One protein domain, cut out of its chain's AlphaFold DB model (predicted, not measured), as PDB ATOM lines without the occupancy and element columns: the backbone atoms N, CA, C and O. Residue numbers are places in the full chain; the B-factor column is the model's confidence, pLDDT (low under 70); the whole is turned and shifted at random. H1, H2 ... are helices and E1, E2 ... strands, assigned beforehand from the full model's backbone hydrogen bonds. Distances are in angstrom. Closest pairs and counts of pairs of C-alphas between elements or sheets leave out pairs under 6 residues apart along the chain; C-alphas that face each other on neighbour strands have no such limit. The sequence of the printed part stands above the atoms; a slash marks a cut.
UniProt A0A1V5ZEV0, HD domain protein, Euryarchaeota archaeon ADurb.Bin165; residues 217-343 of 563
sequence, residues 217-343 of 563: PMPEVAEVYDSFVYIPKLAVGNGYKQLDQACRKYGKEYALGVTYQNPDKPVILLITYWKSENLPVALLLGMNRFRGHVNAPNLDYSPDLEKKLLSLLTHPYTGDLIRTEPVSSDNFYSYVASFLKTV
ATOM      1  N   PRO A 217     401.018 298.357 411.453       82.25
ATOM      2  CA  PRO A 217     401.920 298.830 410.418       82.25
ATOM      3  C   PRO A 217     403.332 298.922 410.984       82.25
ATOM      4  O   PRO A 217     403.554 299.529 412.034       82.25
ATOM      5  N   MET A 218     404.301 298.368 410.264       76.25
ATOM      6  CA  MET A 218     405.700 298.555 410.621       76.25
ATOM      7  C   MET A 218     406.078 300.034 410.468       76.25
ATOM      8  O   MET A 218     405.628 300.680 409.519       76.25
ATOM      9  N   PRO A 219     406.881 300.595 411.386       78.56
ATOM     10  CA  PRO A 219     407.355 301.964 411.252       78.56
ATOM     11  C   PRO A 219     408.177 302.139 409.968       78.56
ATOM     12  O   PRO A 219     408.982 301.273 409.623       78.56
ATOM     13  N   GLU A 220     407.993 303.274 409.287       78.00
ATOM     14  CA  GLU A 220     408.773 303.639 408.091       78.00
ATOM     15  C   GLU A 220     410.268 303.760 408.412       78.00
ATOM     16  O   GLU A 220     411.119 303.367 407.616       78.00
ATOM     17  N   VAL A 221     410.579 304.276 409.604       87.62
ATOM     18  CA  VAL A 221     411.932 304.423 410.137       87.62
ATOM     19  C   VAL A 221     411.950 303.871 411.558       87.62
ATOM     20  O   VAL A 221     411.138 304.272 412.392       87.62
ATOM     21  N   ALA A 222     412.882 302.959 411.828       92.81
ATOM     22  CA  ALA A 222     413.192 302.481 413.167       92.81
ATOM     23  C   ALA A 222     414.709 302.476 413.354       92.81
ATOM     24  O   ALA A 222     415.434 301.872 412.562       92.81
ATOM     25  N   GLU A 223     415.171 303.137 414.406       95.62
ATOM     26  CA  GLU A 223     416.569 303.158 414.817       95.62
ATOM     27  C   GLU A 223     416.751 302.124 415.931       95.62
ATOM     28  O   GLU A 223     416.070 302.165 416.956       95.62
ATOM     29  N   VAL A 224     417.625 301.143 415.706       95.06
ATOM     30  CA  VAL A 224     417.839 300.032 416.640       95.06
ATOM     31  C   VAL A 224     419.130 300.278 417.407       95.06
ATOM     32  O   VAL A 224     420.202 300.343 416.809       95.06
ATOM     33  N   TYR A 225     419.013 300.384 418.727       93.44
ATOM     34  CA  TYR A 225     420.127 300.512 419.658       93.44
ATOM     35  C   TYR A 225     420.357 299.186 420.393       93.44
ATOM     36  O   TYR A 225     419.588 298.228 420.255       93.44
ATOM     37  N   ASP A 226     421.414 299.115 421.200       88.00
ATOM     38  CA  ASP A 226     421.762 297.897 421.935       88.00
ATOM     39  C   ASP A 226     420.653 297.480 422.912       88.00
ATOM     40  O   ASP A 226     420.238 296.320 422.904       88.00
ATOM     41  N   SER A 227     420.107 298.427 423.674       86.31
ATOM     42  CA  SER A 227     419.111 298.187 424.727       86.31
ATOM     43  C   SER A 227     417.658 298.462 424.319       86.31
ATOM     44  O   SER A 227     416.746 298.013 425.011       86.31
ATOM     45  N   PHE A 228     417.409 299.185 423.219       95.38
ATOM     46  CA  PHE A 228     416.059 299.641 422.865       95.38
ATOM     47  C   PHE A 228     415.860 299.899 421.364       95.38
ATOM     48  O   PHE A 228     416.816 299.942 420.587       95.38
ATOM     49  N   VAL A 229     414.605 300.095 420.954       96.31
ATOM     50  CA  VAL A 229     414.239 300.567 419.606       96.31
ATOM     51  C   VAL A 229     413.638 301.964 419.685       96.31
ATOM     52  O   VAL A 229     412.780 302.227 420.525       96.31
ATOM     53  N   TYR A 230     414.040 302.849 418.780       97.12
ATOM     54  CA  TYR A 230     413.458 304.172 418.615       97.12
ATOM     55  C   TYR A 230     412.648 304.265 417.317       97.12
ATOM     56  O   TYR A 230     413.121 303.892 416.243       97.12
ATOM     57  N   ILE A 231     411.426 304.787 417.412       96.44
ATOM     58  CA  ILE A 231     410.553 305.094 416.277       96.44
ATOM     59  C   ILE A 231     410.253 306.603 416.274       96.44
ATOM     60  O   ILE A 231     409.376 307.051 417.020       96.44
ATOM     61  N   PRO A 232     410.900 307.399 415.403       94.44
ATOM     62  CA  PRO A 232     410.729 308.854 415.394       94.44
ATOM     63  C   PRO A 232     409.305 309.333 415.135       94.44
ATOM     64  O   PRO A 232     408.918 310.431 415.533       94.44
ATOM     65  N   LYS A 233     408.508 308.514 414.447       93.88
ATOM     66  CA  LYS A 233     407.117 308.820 414.139       93.88
ATOM     67  C   LYS A 233     406.278 307.553 414.160       93.88
ATOM     68  O   LYS A 233     406.374 306.713 413.268       93.88
ATOM     69  N   LEU A 234     405.435 307.444 415.176       93.75
ATOM     70  CA  LEU A 234     404.471 306.361 415.305       93.75
ATOM     71  C   LEU A 234     403.309 306.552 414.329       93.75
ATOM     72  O   LEU A 234     402.863 307.673 414.059       93.75
ATOM     73  N   ALA A 235     402.786 305.439 413.825       89.81
ATOM     74  CA  ALA A 235     401.582 305.430 413.014       89.81
ATOM     75  C   ALA A 235     400.370 305.838 413.864       89.81
ATOM     76  O   ALA A 235     400.180 305.358 414.989       89.81
ATOM     77  N   VAL A 236     399.519 306.697 413.297       83.94
ATOM     78  CA  VAL A 236     398.310 307.199 413.966       83.94
ATOM     79  C   VAL A 236     397.455 306.023 414.446       83.94
ATOM     80  O   VAL A 236     397.205 305.080 413.697       83.94
ATOM     81  N   GLY A 237     397.050 306.061 415.717       80.19
ATOM     82  CA  GLY A 237     396.191 305.047 416.332       80.19
ATOM     83  C   GLY A 237     396.865 303.720 416.706       80.19
ATOM     84  O   GLY A 237     396.179 302.853 417.239       80.19
ATOM     85  N   ASN A 238     398.172 303.539 416.465       83.75
ATOM     86  CA  ASN A 238     398.879 302.286 416.781       83.75
ATOM     87  C   ASN A 238     399.812 302.396 417.994       83.75
ATOM     88  O   ASN A 238     399.991 301.401 418.693       83.75
ATOM     89  N   GLY A 239     400.356 303.589 418.274       89.88
ATOM     90  CA  GLY A 239     401.019 303.949 419.537       89.88
ATOM     91  C   GLY A 239     401.875 302.832 420.147       89.88
ATOM     92  O   GLY A 239     402.802 302.323 419.520       89.88
ATOM     93  N   TYR A 240     401.507 302.410 421.358       91.44
ATOM     94  CA  TYR A 240     402.177 301.334 422.088       91.44
ATOM     95  C   TYR A 240     402.240 299.999 421.335       91.44
ATOM     96  O   TYR A 240     403.207 299.267 421.486       91.44
ATOM     97  N   LYS A 241     401.221 299.635 420.539       90.12
ATOM     98  CA  LYS A 241     401.159 298.306 419.887       90.12
ATOM     99  C   LYS A 241     402.244 298.191 418.822       90.12
ATOM    100  O   LYS A 241     402.861 297.144 418.665       90.12
ATOM    101  N   GLN A 242     402.528 299.305 418.151       92.25
ATOM    102  CA  GLN A 242     403.642 299.408 417.214       92.25
ATOM    103  C   GLN A 242     405.002 299.321 417.920       92.25
ATOM    104  O   GLN A 242     405.925 298.709 417.386       92.25
ATOM    105  N   LEU A 243     405.119 299.892 419.123       94.81
ATOM    106  CA  LEU A 243     406.330 299.773 419.934       94.81
ATOM    107  C   LEU A 243     406.567 298.322 420.385       94.81
ATOM    108  O   LEU A 243     407.676 297.824 420.213       94.81
ATOM    109  N   ASP A 244     405.543 297.607 420.866       92.50
ATOM    110  CA  ASP A 244     405.681 296.189 421.252       92.50
ATOM    111  C   ASP A 244     406.069 295.303 420.069       92.50
ATOM    112  O   ASP A 244     406.936 294.437 420.192       92.50
ATOM    113  N   GLN A 245     405.463 295.532 418.902       91.50
ATOM    114  CA  GLN A 245     405.815 294.808 417.684       91.50
ATOM    115  C   GLN A 245     407.282 295.051 417.297       91.50
ATOM    116  O   GLN A 245     407.967 294.126 416.856       91.50
ATOM    117  N   ALA A 246     407.785 296.275 417.482       93.38
ATOM    118  CA  ALA A 246     409.187 296.595 417.251       93.38
ATOM    119  C   ALA A 246     410.108 295.901 418.269       93.38
ATOM    120  O   ALA A 246     411.092 295.289 417.852       93.38
ATOM    121  N   CYS A 247     409.764 295.917 419.561       94.25
ATOM    122  CA  CYS A 247     410.460 295.155 420.603       94.25
ATOM    123  C   CYS A 247     410.564 293.671 420.232       94.25
ATOM    124  O   CYS A 247     411.666 293.127 420.147       94.25
ATOM    125  N   ARG A 248     409.432 293.039 419.894       91.88
ATOM    126  CA  ARG A 248     409.365 291.634 419.469       91.88
ATOM    127  C   ARG A 248     410.224 291.367 418.232       91.88
ATOM    128  O   ARG A 248     410.988 290.407 418.216       91.88
ATOM    129  N   LYS A 249     410.121 292.205 417.195       92.06
ATOM    130  CA  LYS A 249     410.861 292.021 415.934       92.06
ATOM    131  C   LYS A 249     412.373 292.110 416.124       92.06
ATOM    132  O   LYS A 249     413.106 291.350 415.498       92.06
ATOM    133  N   TYR A 250     412.834 293.073 416.917       93.62
ATOM    134  CA  TYR A 250     414.260 293.360 417.082       93.62
ATOM    135  C   TYR A 250     414.867 292.724 418.340       93.62
ATOM    136  O   TYR A 250     416.045 292.955 418.614       93.62
ATOM    137  N   GLY A 251     414.091 291.927 419.084       93.31
ATOM    138  CA  GLY A 251     414.531 291.274 420.318       93.31
ATOM    139  C   GLY A 251     414.979 292.281 421.376       93.31
ATOM    140  O   GLY A 251     416.054 292.123 421.949       93.31
ATOM    141  N   LYS A 252     414.212 293.362 421.557       94.00
ATOM    142  CA  LYS A 252     414.504 294.433 422.518       94.00
ATOM    143  C   LYS A 252     413.452 294.478 423.615       94.00
ATOM    144  O   LYS A 252     412.285 294.196 423.379       94.00
ATOM    145  N   GLU A 253     413.892 294.894 424.794       91.94
ATOM    146  CA  GLU A 253     413.075 294.945 426.011       91.94
ATOM    147  C   GLU A 253     412.393 296.303 426.192       91.94
ATOM    148  O   GLU A 253     411.380 296.408 426.878       91.94
ATOM    149  N   TYR A 254     412.923 297.341 425.543       95.94
ATOM    150  CA  TYR A 254     412.439 298.710 425.651       95.94
ATOM    151  C   TYR A 254     412.239 299.335 424.274       95.94
ATOM    152  O   TYR A 254     412.981 299.049 423.327       95.94
ATOM    153  N   ALA A 255     411.278 300.249 424.171       96.50
ATOM    154  CA  ALA A 255     411.136 301.085 422.990       96.50
ATOM    155  C   ALA A 255     410.650 302.496 423.322       96.50
ATOM    156  O   ALA A 255     409.956 302.724 424.313       96.50
ATOM    157  N   LEU A 256     411.022 303.439 422.461       96.94
ATOM    158  CA  LEU A 256     410.631 304.844 422.496       96.94
ATOM    159  C   LEU A 256     410.005 305.200 421.149       96.94
ATOM    160  O   LEU A 256     410.532 304.833 420.101       96.94
ATOM    161  N   GLY A 257     408.914 305.958 421.144       96.44
ATOM    162  CA  GLY A 257     408.436 306.581 419.916       96.44
ATOM    163  C   GLY A 257     407.636 307.848 420.147       96.44
ATOM    164  O   GLY A 257     407.190 308.121 421.257       96.44
ATOM    165  N   VAL A 258     407.448 308.633 419.091       95.44
ATOM    166  CA  VAL A 258     406.701 309.897 419.162       95.44
ATOM    167  C   VAL A 258     405.395 309.770 418.391       95.44
ATOM    168  O   VAL A 258     405.390 309.451 417.199       95.44
ATOM    169  N   THR A 259     404.270 310.018 419.060       92.44
ATOM    170  CA  THR A 259     402.958 310.101 418.413       92.44
ATOM    171  C   THR A 259     402.605 311.551 418.098       92.44
ATOM    172  O   THR A 259     402.663 312.431 418.955       92.44
ATOM    173  N   TYR A 260     402.192 311.775 416.852       89.69
ATOM    174  CA  TYR A 260     401.695 313.056 416.341       89.69
ATOM    175  C   TYR A 260     400.180 313.009 416.116       89.69
ATOM    176  O   TYR A 260     399.656 313.688 415.237       89.69
ATOM    177  N   GLN A 261     399.465 312.173 416.881       83.44
ATOM    178  CA  GLN A 261     398.002 312.093 416.807       83.44
ATOM    179  C   GLN A 261     397.347 313.460 417.051       83.44
ATOM    180  O   GLN A 261     396.359 313.783 416.400       83.44
ATOM    181  N   ASN A 262     397.931 314.271 417.939       81.81
ATOM    182  CA  ASN A 262     397.706 315.708 417.986       81.81
ATOM    183  C   ASN A 262     398.992 316.416 417.510       81.81
ATOM    184  O   ASN A 262     399.957 316.467 418.274       81.81
ATOM    185  N   PRO A 263     399.037 316.937 416.270       80.00
ATOM    186  CA  PRO A 263     400.229 317.588 415.730       80.00
ATOM    187  C   PRO A 263     400.692 318.811 416.530       80.00
ATOM    188  O   PRO A 263     401.888 319.086 416.561       80.00
ATOM    189  N   ASP A 264     399.772 319.511 417.200       83.44
ATOM    190  CA  ASP A 264     400.082 320.703 417.999       83.44
ATOM    191  C   ASP A 264     400.644 320.349 419.383       83.44
ATOM    192  O   ASP A 264     401.259 321.183 420.048       83.44
ATOM    193  N   LYS A 265     400.410 319.113 419.838       84.50
ATOM    194  CA  LYS A 265     400.852 318.591 421.137       84.50
ATOM    195  C   LYS A 265     401.308 317.133 420.995       84.50
ATOM    196  O   LYS A 265     400.600 316.233 421.459       84.50
ATOM    197  N   PRO A 266     402.450 316.881 420.331       90.50
ATOM    198  CA  PRO A 266     402.991 315.538 420.217       90.50
ATOM    199  C   PRO A 266     403.353 314.965 421.591       90.50
ATOM    200  O   PRO A 266     403.619 315.693 422.551       90.50
ATOM    201  N   VAL A 267     403.360 313.637 421.678       92.06
ATOM    202  CA  VAL A 267     403.601 312.899 422.924       92.06
ATOM    203  C   VAL A 267     404.673 311.843 422.677       92.06
ATOM    204  O   VAL A 267     404.621 311.117 421.682       92.06
ATOM    205  N   ILE A 268     405.641 311.746 423.586       95.00
ATOM    206  CA  ILE A 268     406.609 310.648 423.624       95.00
ATOM    207  C   ILE A 268     405.968 309.484 424.376       95.00
ATOM    208  O   ILE A 268     405.500 309.647 425.504       95.00
ATOM    209  N   LEU A 269     405.966 308.315 423.745       95.62
ATOM    210  CA  LEU A 269     405.568 307.040 424.321       95.62
ATOM    211  C   LEU A 269     406.825 306.214 424.578       95.62
ATOM    212  O   LEU A 269     407.642 306.027 423.676       95.62
ATOM    213  N   LEU A 270     406.965 305.700 425.791       95.81
ATOM    214  CA  LEU A 270     407.975 304.703 426.134       95.81
ATOM    215  C   LEU A 270     407.261 303.413 426.513       95.81
ATOM    216  O   LEU A 270     406.164 303.477 427.065       95.81
ATOM    217  N   ILE A 271     407.887 302.266 426.259       95.94
ATOM    218  CA  ILE A 271     407.422 300.984 426.787       95.94
ATOM    219  C   ILE A 271     408.564 300.138 427.345       95.94
ATOM    220  O   ILE A 271     409.686 300.172 426.834       95.94
ATOM    221  N   THR A 272     408.229 299.332 428.343       94.06
ATOM    222  CA  THR A 272     408.804 298.002 428.545       94.06
ATOM    223  C   THR A 272     407.964 297.020 427.739       94.06
ATOM    224  O   THR A 272     406.736 297.068 427.811       94.06
ATOM    225  N   TYR A 273     408.604 296.147 426.960       93.44
ATOM    226  CA  TYR A 273     407.916 295.088 426.228       93.44
ATOM    227  C   TYR A 273     407.043 294.285 427.193       93.44
ATOM    228  O   TYR A 273     407.520 293.836 428.227       93.44
ATOM    229  N   TRP A 274     405.762 294.107 426.888       89.88
ATOM    230  CA  TRP A 274     404.807 293.584 427.874       89.88
ATOM    231  C   TRP A 274     405.057 292.138 428.343       89.88
ATOM    232  O   TRP A 274     404.570 291.750 429.400       89.88
ATOM    233  N   LYS A 275     405.831 291.347 427.584       88.44
ATOM    234  CA  LYS A 275     406.306 290.015 428.013       88.44
ATOM    235  C   LYS A 275     407.682 290.038 428.681       88.44
ATOM    236  O   LYS A 275     408.230 288.976 428.974       88.44
ATOM    237  N   SER A 276     408.262 291.221 428.846       85.31
ATOM    238  CA  SER A 276     409.516 291.410 429.556       85.31
ATOM    239  C   SER A 276     409.312 291.191 431.045       85.31
ATOM    240  O   SER A 276     408.287 291.548 431.621       85.31
ATOM    241  N   GLU A 277     410.344 290.652 431.673       76.81
ATOM    242  CA  GLU A 277     410.441 290.530 433.124       76.81
ATOM    243  C   GLU A 277     411.408 291.576 433.708       76.81
ATOM    244  O   GLU A 277     411.674 291.578 434.911       76.81
ATOM    245  N   ASN A 278     411.930 292.471 432.861       80.19
ATOM    246  CA  ASN A 278     412.837 293.533 433.271       80.19
ATOM    247  C   ASN A 278     412.109 294.653 434.012       80.19
ATOM    248  O   ASN A 278     410.887 294.799 433.969       80.19
ATOM    249  N   LEU A 279     412.905 295.500 434.663       81.19
ATOM    250  CA  LEU A 279     412.402 296.683 435.340       81.19
ATOM    251  C   LEU A 279     411.604 297.582 434.369       81.19
ATOM    252  O   LEU A 279     412.067 297.813 433.242       81.19
ATOM    253  N   PRO A 280     410.459 298.141 434.802       88.12
ATOM    254  CA  PRO A 280     409.708 299.125 434.037       88.12
ATOM    255  C   PRO A 280     410.570 300.289 433.546       88.12
ATOM    256  O   PRO A 280     411.390 300.829 434.294       88.12
ATOM    257  N   VAL A 281     410.335 300.737 432.314       89.56
ATOM    258  CA  VAL A 281     411.117 301.794 431.658       89.56
ATOM    259  C   VAL A 281     411.090 303.107 432.441       89.56
ATOM    260  O   VAL A 281     412.106 303.796 432.511       89.56
ATOM    261  N   ALA A 282     409.969 303.436 433.099       86.75
ATOM    262  CA  ALA A 282     409.884 304.623 433.946       86.75
ATOM    263  C   ALA A 282     410.866 304.559 435.123       86.75
ATOM    264  O   ALA A 282     411.542 305.543 435.430       86.75
ATOM    265  N   LEU A 283     410.976 303.390 435.754       84.38
ATOM    266  CA  LEU A 283     411.863 303.173 436.893       84.38
ATOM    267  C   LEU A 283     413.322 303.099 436.446       84.38
ATOM    268  O   LEU A 283     414.166 303.752 437.050       84.38
ATOM    269  N   LEU A 284     413.600 302.406 435.334       83.88
ATOM    270  CA  LEU A 284     414.930 302.348 434.715       83.88
ATOM    271  C   LEU A 284     415.485 303.752 434.452       83.88
ATOM    272  O   LEU A 284     416.644 304.054 434.732       83.88
ATOM    273  N   LEU A 285     414.642 304.637 433.927       82.69
ATOM    274  CA  LEU A 285     415.024 306.003 433.594       82.69
ATOM    275  C   LEU A 285     415.006 306.956 434.797       82.69
ATOM    276  O   LEU A 285     415.430 308.111 434.666       82.69
ATOM    277  N   GLY A 286     414.596 306.492 435.979       75.50
ATOM    278  CA  GLY A 286     414.477 307.324 437.174       75.50
ATOM    279  C   GLY A 286     413.453 308.444 436.994       75.50
ATOM    280  O   GLY A 286     413.725 309.587 437.361       75.50
ATOM    281  N   MET A 287     412.339 308.156 436.319       77.56
ATOM    282  CA  MET A 287     411.310 309.138 435.991       77.56
ATOM    283  C   MET A 287     410.445 309.428 437.211       77.56
ATOM    284  O   MET A 287     409.869 308.521 437.802       77.56
ATOM    285  N   ASN A 288     410.315 310.711 437.544       69.69
ATOM    286  CA  ASN A 288     409.552 311.166 438.704       69.69
ATOM    287  C   ASN A 288     408.201 311.818 438.355       69.69
ATOM    288  O   ASN A 288     407.522 312.334 439.234       69.69
ATOM    289  N   ARG A 289     407.833 311.860 437.069       70.25
ATOM    290  CA  ARG A 289     406.525 312.333 436.607       70.25
ATOM    291  C   ARG A 289     406.245 311.803 435.206       70.25
ATOM    292  O   ARG A 289     407.050 311.992 434.296       70.25
ATOM    293  N   PHE A 290     405.104 311.149 435.025       78.50
ATOM    294  CA  PHE A 290     404.613 310.674 433.728       78.50
ATOM    295  C   PHE A 290     403.104 310.412 433.801       78.50
ATOM    296  O   PHE A 290     402.548 310.288 434.890       78.50
ATOM    297  N   ARG A 291     402.440 310.313 432.643       78.75
ATOM    298  CA  ARG A 291     401.053 309.818 432.551       78.75
ATOM    299  C   ARG A 291     401.051 308.352 432.122       78.75
ATOM    300  O   ARG A 291     401.863 307.974 431.280       78.75
ATOM    301  N   GLY A 292     400.098 307.559 432.601       79.56
ATOM    302  CA  GLY A 292     399.972 306.137 432.253       79.56
ATOM    303  C   GLY A 292     400.678 305.213 433.247       79.56
ATOM    304  O   GLY A 292     400.855 305.567 434.410       79.56
ATOM    305  N   HIS A 293     401.057 304.016 432.797       83.94
ATOM    306  CA  HIS A 293     401.673 302.983 433.636       83.94
ATOM    307  C   HIS A 293     403.204 303.116 433.678       83.94
ATOM    308  O   HIS A 293     403.802 303.605 432.721       83.94
ATOM    309  N   VAL A 294     403.868 302.611 434.727       84.62
ATOM    310  CA  VAL A 294     405.350 302.585 434.823       84.62
ATOM    311  C   VAL A 294     406.011 301.836 433.655       84.62
ATOM    312  O   VAL A 294     407.124 302.166 433.244       84.62
ATOM    313  N   ASN A 295     405.302 300.853 433.094       89.06
ATOM    314  CA  ASN A 295     405.716 300.092 431.909       89.06
ATOM    315  C   ASN A 295     405.422 300.812 430.594       89.06
ATOM    316  O   ASN A 295     405.949 300.402 429.572       89.06
ATOM    317  N   ALA A 296     404.571 301.837 430.590       91.38
ATOM    318  CA  ALA A 296     404.118 302.501 429.374       91.38
ATOM    319  C   ALA A 296     403.912 304.018 429.583       91.38
ATOM    320  O   ALA A 296     402.801 304.519 429.381       91.38
ATOM    321  N   PRO A 297     404.927 304.784 430.031       89.88
ATOM    322  CA  PRO A 297     404.727 306.186 430.364       89.88
ATOM    323  C   PRO A 297     404.562 307.062 429.110       89.88
ATOM    324  O   PRO A 297     405.178 306.833 428.066       89.88
ATOM    325  N   ASN A 298     403.743 308.107 429.244       88.56
ATOM    326  CA  ASN A 298     403.545 309.170 428.260       88.56
ATOM    327  C   ASN A 298     404.158 310.476 428.769       88.56
ATOM    328  O   ASN A 298     403.889 310.886 429.905       88.56
ATOM    329  N   LEU A 299     404.863 311.187 427.895       88.56
ATOM    330  CA  LEU A 299     405.482 312.481 428.187       88.56
ATOM    331  C   LEU A 299     405.110 313.509 427.124       88.56
ATOM    332  O   LEU A 299     405.006 313.173 425.945       88.56
ATOM    333  N   ASP A 300     404.931 314.762 427.528       88.31
ATOM    334  CA  ASP A 300     404.794 315.851 426.561       88.31
ATOM    335  C   ASP A 300     406.101 315.997 425.773       88.31
ATOM    336  O   ASP A 300     407.197 315.984 426.338       88.31
ATOM    337  N   TYR A 301     405.989 316.081 424.450       91.31
ATOM    338  CA  TYR A 301     407.150 316.105 423.575       91.31
ATOM    339  C   TYR A 301     407.932 317.417 423.688       91.31
ATOM    340  O   TYR A 301     407.375 318.510 423.580       91.31
ATOM    341  N   SER A 302     409.255 317.298 423.791       91.81
ATOM    342  CA  SER A 302     410.190 318.353 423.409       91.81
ATOM    343  C   SER A 302     411.454 317.727 422.804       91.81
ATOM    344  O   SER A 302     411.848 316.638 423.235       91.81
ATOM    345  N   PRO A 303     412.123 318.393 421.842       92.44
ATOM    346  CA  PRO A 303     413.349 317.864 421.234       92.44
ATOM    347  C   PRO A 303     414.465 317.589 422.255       92.44
ATOM    348  O   PRO A 303     415.197 316.605 422.142       92.44
ATOM    349  N   ASP A 304     414.581 318.434 423.283       91.81
ATOM    350  CA  ASP A 304     415.582 318.269 424.341       91.81
ATOM    351  C   ASP A 304     415.292 317.043 425.215       91.81
ATOM    352  O   ASP A 304     416.210 316.293 425.559       91.81
ATOM    353  N   LEU A 305     414.017 316.807 425.550       90.12
ATOM    354  CA  LEU A 305     413.605 315.634 426.319       90.12
ATOM    355  C   LEU A 305     413.816 314.348 425.519       90.12
ATOM    356  O   LEU A 305     414.368 313.391 426.055       90.12
ATOM    357  N   GLU A 306     413.432 314.338 424.242       93.38
ATOM    358  CA  GLU A 306     413.660 313.216 423.328       93.38
ATOM    359  C   GLU A 306     415.148 312.833 423.290       93.38
ATOM    360  O   GLU A 306     415.513 311.699 423.600       93.38
ATOM    361  N   LYS A 307     416.032 313.803 423.022       91.31
ATOM    362  CA  LYS A 307     417.483 313.579 422.982       91.31
ATOM    363  C   LYS A 307     418.030 313.067 424.317       91.31
ATOM    364  O   LYS A 307     418.885 312.178 424.334       91.31
ATOM    365  N   LYS A 308     417.543 313.611 425.438       90.19
ATOM    366  CA  LYS A 308     417.925 313.158 426.782       90.19
ATOM    367  C   LYS A 308     417.512 311.704 427.019       90.19
ATOM    368  O   LYS A 308     418.321 310.930 427.525       90.19
ATOM    369  N   LEU A 309     416.296 311.318 426.631       91.62
ATOM    370  CA  LEU A 309     415.794 309.949 426.773       91.62
ATOM    371  C   LEU A 309     416.606 308.950 425.944       91.62
ATOM    372  O   LEU A 309     416.992 307.913 426.473       91.62
ATOM    373  N   LEU A 310     416.931 309.281 424.690       91.75
ATOM    374  CA  LEU A 310     417.784 308.438 423.841       91.75
ATOM    375  C   LEU A 310     419.167 308.217 424.472       91.75
ATOM    376  O   LEU A 310     419.666 307.091 424.524       91.75
ATOM    377  N   SER A 311     419.770 309.283 425.009       88.62
ATOM    378  CA  SER A 311     421.057 309.198 425.710       88.62
ATOM    379  C   SER A 311     420.983 308.296 426.942       88.62
ATOM    380  O   SER A 311     421.873 307.468 427.146       88.62
ATOM    381  N   LEU A 312     419.931 308.445 427.752       86.00
ATOM    382  CA  LEU A 312     419.737 307.672 428.978       86.00
ATOM    383  C   LEU A 312     419.425 306.204 428.699       86.00
ATOM    384  O   LEU A 312     419.969 305.348 429.374       86.00
ATOM    385  N   LEU A 313     418.609 305.881 427.695       87.56
ATOM    386  CA  LEU A 313     418.339 304.484 427.339       87.56
ATOM    387  C   LEU A 313     419.587 303.772 426.799       87.56
ATOM    388  O   LEU A 313     419.748 302.573 427.018       87.56
ATOM    389  N   THR A 314     420.490 304.508 426.143       85.06
ATOM    390  CA  THR A 314     421.790 303.975 425.700       85.06
ATOM    391  C   THR A 314     422.743 303.744 426.881       85.06
ATOM    392  O   THR A 314     423.548 302.819 426.853       85.06
ATOM    393  N   HIS A 315     422.639 304.560 427.936       74.31
ATOM    394  CA  HIS A 315     423.490 304.496 429.128       74.31
ATOM    395  C   HIS A 315     422.655 304.623 430.417       74.31
ATOM    396  O   HIS A 315     422.735 305.642 431.110       74.31
ATOM    397  N   PRO A 316     421.846 303.609 430.777       58.56
ATOM    398  CA  PRO A 316     420.863 303.740 431.861       58.56
ATOM    399  C   PRO A 316     421.491 304.034 433.234       58.56
ATOM    400  O   PRO A 316     420.833 304.603 434.104       58.56
ATOM    401  N   TYR A 317     422.785 303.741 433.397       55.78
ATOM    402  CA  TYR A 317     423.526 303.854 434.653       55.78
ATOM    403  C   TYR A 317     424.397 305.122 434.795       55.78
ATOM    404  O   TYR A 317     425.083 305.270 435.802       55.78
ATOM    405  N   THR A 318     424.402 306.069 433.843       49.28
ATOM    406  CA  THR A 318     425.323 307.237 433.880       49.28
ATOM    407  C   THR A 318     424.835 308.447 434.699       49.28
ATOM    408  O   THR A 318     425.158 309.585 434.375       49.28
ATOM    409  N   GLY A 319     424.095 308.236 435.790       45.25
ATOM    410  CA  GLY A 319     423.962 309.216 436.886       45.25
ATOM    411  C   GLY A 319     423.049 310.440 436.685       45.25
ATOM    412  O   GLY A 319     422.672 311.063 437.676       45.25
ATOM    413  N   ASP A 320     422.614 310.773 435.467       47.72
ATOM    414  CA  ASP A 320     421.696 311.901 435.264       47.72
ATOM    415  C   ASP A 320     420.230 311.490 435.508       47.72
ATOM    416  O   ASP A 320     419.628 310.684 434.788       47.72
ATOM    417  N   LEU A 321     419.612 312.052 436.551       52.56
ATOM    418  CA  LEU A 321     418.171 311.933 436.792       52.56
ATOM    419  C   LEU A 321     417.390 312.755 435.751       52.56
ATOM    420  O   LEU A 321     417.746 313.891 435.402       52.56
ATOM    421  N   ILE A 322     416.247 312.236 435.300       51.91
ATOM    422  CA  ILE A 322     415.198 313.096 434.748       51.91
ATOM    423  C   ILE A 322     414.501 313.745 435.947       51.91
ATOM    424  O   ILE A 322     413.442 313.315 436.379       51.91
ATOM    425  N   ARG A 323     415.128 314.777 436.528       50.06
ATOM    426  CA  ARG A 323     414.429 315.691 437.435       50.06
ATOM    427  C   ARG A 323     413.659 316.672 436.568       50.06
ATOM    428  O   ARG A 323     414.208 317.696 436.171       50.06
ATOM    429  N   THR A 324     412.434 316.321 436.201       44.31
ATOM    430  CA  THR A 324     411.556 317.264 435.498       44.31
ATOM    431  C   THR A 324     411.074 318.383 436.421       44.31
ATOM    432  O   THR A 324     410.781 319.455 435.919       44.31
ATOM    433  N   GLU A 325     411.080 318.172 437.745       44.62
ATOM    434  CA  GLU A 325     410.664 319.120 438.796       44.62
ATOM    435  C   GLU A 325     411.112 318.609 440.194       44.62
ATOM    436  O   GLU A 325     411.620 317.479 440.281       44.62
ATOM    437  N   PRO A 326     410.972 319.400 441.285       41.69
ATOM    438  CA  PRO A 326     411.137 318.913 442.659       41.69
ATOM    439  C   PRO A 326     410.251 317.689 442.912       41.69
ATOM    440  O   PRO A 326     409.122 317.637 442.432       41.69
ATOM    441  N   VAL A 327     410.761 316.705 443.656       42.09
ATOM    442  CA  VAL A 327     409.999 315.498 444.003       42.09
ATOM    443  C   VAL A 327     408.784 315.917 444.844       42.09
ATOM    444  O   VAL A 327     408.963 316.442 445.941       42.09
ATOM    445  N   SER A 328     407.571 315.752 444.310       43.56
ATOM    446  CA  SER A 328     406.331 315.874 445.089       43.56
ATOM    447  C   SER A 328     406.117 314.568 445.849       43.56
ATOM    448  O   SER A 328     406.310 313.500 445.268       43.56
ATOM    449  N   SER A 329     405.694 314.683 447.114       46.94
ATOM    450  CA  SER A 329     405.327 313.608 448.058       46.94
ATOM    451  C   SER A 329     404.264 312.646 447.547       46.94
ATOM    452  O   SER A 329     404.094 311.572 448.114       46.94
ATOM    453  N   ASP A 330     403.585 312.991 446.458       50.00
ATOM    454  CA  ASP A 330     402.248 312.474 446.201       50.00
ATOM    455  C   ASP A 330     402.254 311.282 445.226       50.00
ATOM    456  O   ASP A 330     401.211 310.695 444.955       50.00
ATOM    457  N   ASN A 331     403.422 310.880 444.700       65.31
ATOM    458  CA  ASN A 331     403.556 309.724 443.805       65.31
ATOM    459  C   ASN A 331     404.736 308.822 444.202       65.31
ATOM    460  O   ASN A 331     405.886 309.062 443.830       65.31
ATOM    461  N   PHE A 332     404.453 307.727 444.909       73.69
ATOM    462  CA  PHE A 332     405.485 306.810 445.406       73.69
ATOM    463  C   PHE A 332     406.372 306.198 444.308       73.69
ATOM    464  O   PHE A 332     407.578 306.083 444.515       73.69
ATOM    465  N   TYR A 333     405.858 305.893 443.107       73.06
ATOM    466  CA  TYR A 333     406.720 305.374 442.028       73.06
ATOM    467  C   TYR A 333     407.778 306.389 441.585       73.06
ATOM    468  O   TYR A 333     408.858 306.004 441.142       73.06
ATOM    469  N   SER A 334     407.505 307.680 441.771       68.44
ATOM    470  CA  SER A 334     408.452 308.759 441.483       68.44
ATOM    471  C   SER A 334     409.610 308.799 442.486       68.44
ATOM    472  O   SER A 334     410.766 309.019 442.103       68.44
ATOM    473  N   TYR A 335     409.316 308.526 443.761       73.81
ATOM    474  CA  TYR A 335     410.328 308.334 444.804       73.81
ATOM    475  C   TYR A 335     411.150 307.072 444.564       73.81
ATOM    476  O   TYR A 335     412.380 307.138 444.571       73.81
ATOM    477  N   VAL A 336     410.487 305.949 444.274       78.00
ATOM    478  CA  VAL A 336     411.148 304.665 444.005       78.00
ATOM    479  C   VAL A 336     412.074 304.755 442.800       78.00
ATOM    480  O   VAL A 336     413.209 304.304 442.881       78.00
ATOM    481  N   ALA A 337     411.654 305.395 441.707       74.31
ATOM    482  CA  ALA A 337     412.506 305.582 440.533       74.31
ATOM    483  C   ALA A 337     413.799 306.353 440.868       74.31
ATOM    484  O   ALA A 337     414.869 306.052 440.338       74.31
ATOM    485  N   SER A 338     413.717 307.334 441.773       72.19
ATOM    486  CA  SER A 338     414.889 308.085 442.239       72.19
ATOM    487  C   SER A 338     415.793 307.231 443.134       72.19
ATOM    488  O   SER A 338     417.011 307.268 442.975       72.19
ATOM    489  N   PHE A 339     415.202 306.440 444.030       76.00
ATOM    490  CA  PHE A 339     415.907 305.506 444.909       76.00
ATOM    491  C   PHE A 339     416.621 304.385 444.138       76.00
ATOM    492  O   PHE A 339     417.802 304.127 444.358       76.00
ATOM    493  N   LEU A 340     415.955 303.763 443.163       76.06
ATOM    494  CA  LEU A 340     416.524 302.682 442.349       76.06
ATOM    495  C   LEU A 340     417.686 303.137 441.449       76.06
ATOM    496  O   LEU A 340     418.389 302.299 440.898       76.06
ATOM    497  N   LYS A 341     417.912 304.449 441.297       70.19
ATOM    498  CA  LYS A 341     419.120 304.990 440.654       70.19
ATOM    499  C   LYS A 341     420.295 305.176 441.608       70.19
ATOM    500  O   LYS A 341     421.432 305.237 441.149       70.19
ATOM    501  N   THR A 342     420.035 305.335 442.905       67.38
ATOM    502  CA  THR A 342     421.083 305.514 443.922       67.38
ATOM    503  C   THR A 342     421.592 304.192 444.475       67.38
ATOM    504  O   THR A 342     422.679 304.151 445.042       67.38
ATOM    505  N   VAL A 343     420.817 303.124 444.301       64.88
ATOM    506  CA  VAL A 343     421.176 301.767 444.701       64.88
ATOM    507  C   VAL A 343     421.419 300.970 443.428       64.88
ATOM    508  O   VAL A 343     420.599 301.010 442.514       64.88
TER     509      VAL A 343
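This is residues 217 to 343 of the 563 residues of the protein "HD domain protein" of Euryarchaeota archaeon ADurb.Bin165 (UniProt A0A1V5ZEV0). A twisted five-stranded sheet forms the core, with H1 packed slantwise over one face and H3 running along the other; beyond it, H4 sits at one end of the longest axis, packed on the small helix H2. A long loop, residues 315 to 331, leads from H3 to H4. The printed part has 127 residues with four named helices and five named strands, in the order E1 H1 E2 E3 H2 E4 E5 H3 H4; the sheet, order E1 E2 E3 E5 E4, is mixed. The class is mixed, helices and strands, with 63 residues, under half, in named elements. The whole is compact, with a radius of gyration of the C-alphas of 13.8 A and spans of 40 by 33 by 22 A.

Find C-alpha 228 at (416.059, 299.641, 422.865), where E1 begins; it runs to residue 231. H1, residues 239 to 250, is 17.1 A long. E2, residues 254 to 259, covers 16.5 A, and E3, residues 267 to 272, covers 16.8 A. Next come H2, residues 281 to 284, E4, residues 291 to 293, and E5, residues 296 to 300, 13.7 A long. H3, residues 303 to 314, starts at (413.349, 317.864, 421.234) and is 16.9 A long. H4, residues 332 to 342, is 15.7 A long and ends at (421.083, 305.514, 443.922).

Look first at E1 and E2, which are parallel, with N 231 and O 256 2.8 A apart. E2 and E3 form an antiparallel hairpin, with N 257 and O 269 at 2.8 A. E3 and E5 are antiparallel, with N 268 and O 299 at 2.8 A. E4 and E5 form a hairpin, with N 298 and O 291 at 2.8 A. E1, H1, E2 make a strand-helix-strand unit, two parallel neighbour strands with a helix between, and its crossover is right-handed. E3, H2, E4 make a split one, with E5 between its strands, also right-handed. H1 is on the sheet at a height of 7.8 A; its closest C-alphas to E2 are Leu 243 and Ala 255, 5.8 A. H3 is on the opposite face, at 9.4 A, which gives three layers, helices on both faces of a sheet. H2 only grazes the sheet and touches H4, closest C-alphas Leu 283 and Ala 337, 4.4 A. H4 is not on the sheet. In H1 and H3 every O i to N i+4 pair is within hydrogen-bond range, in H4 5 of 7; H2 is too short for one, but its one O i to N i+3 pair is within range.

The farthest C-alphas, Glu 220 and Ser 329, are 41.3 A apart. The printed part has no cut. The link H3 to H4 is long, 17 residues. Mean pLDDT of the printed part is 82.1; it is under 70 at residue 288, residues 316 to 331, residue 334 and residues 342 to 343.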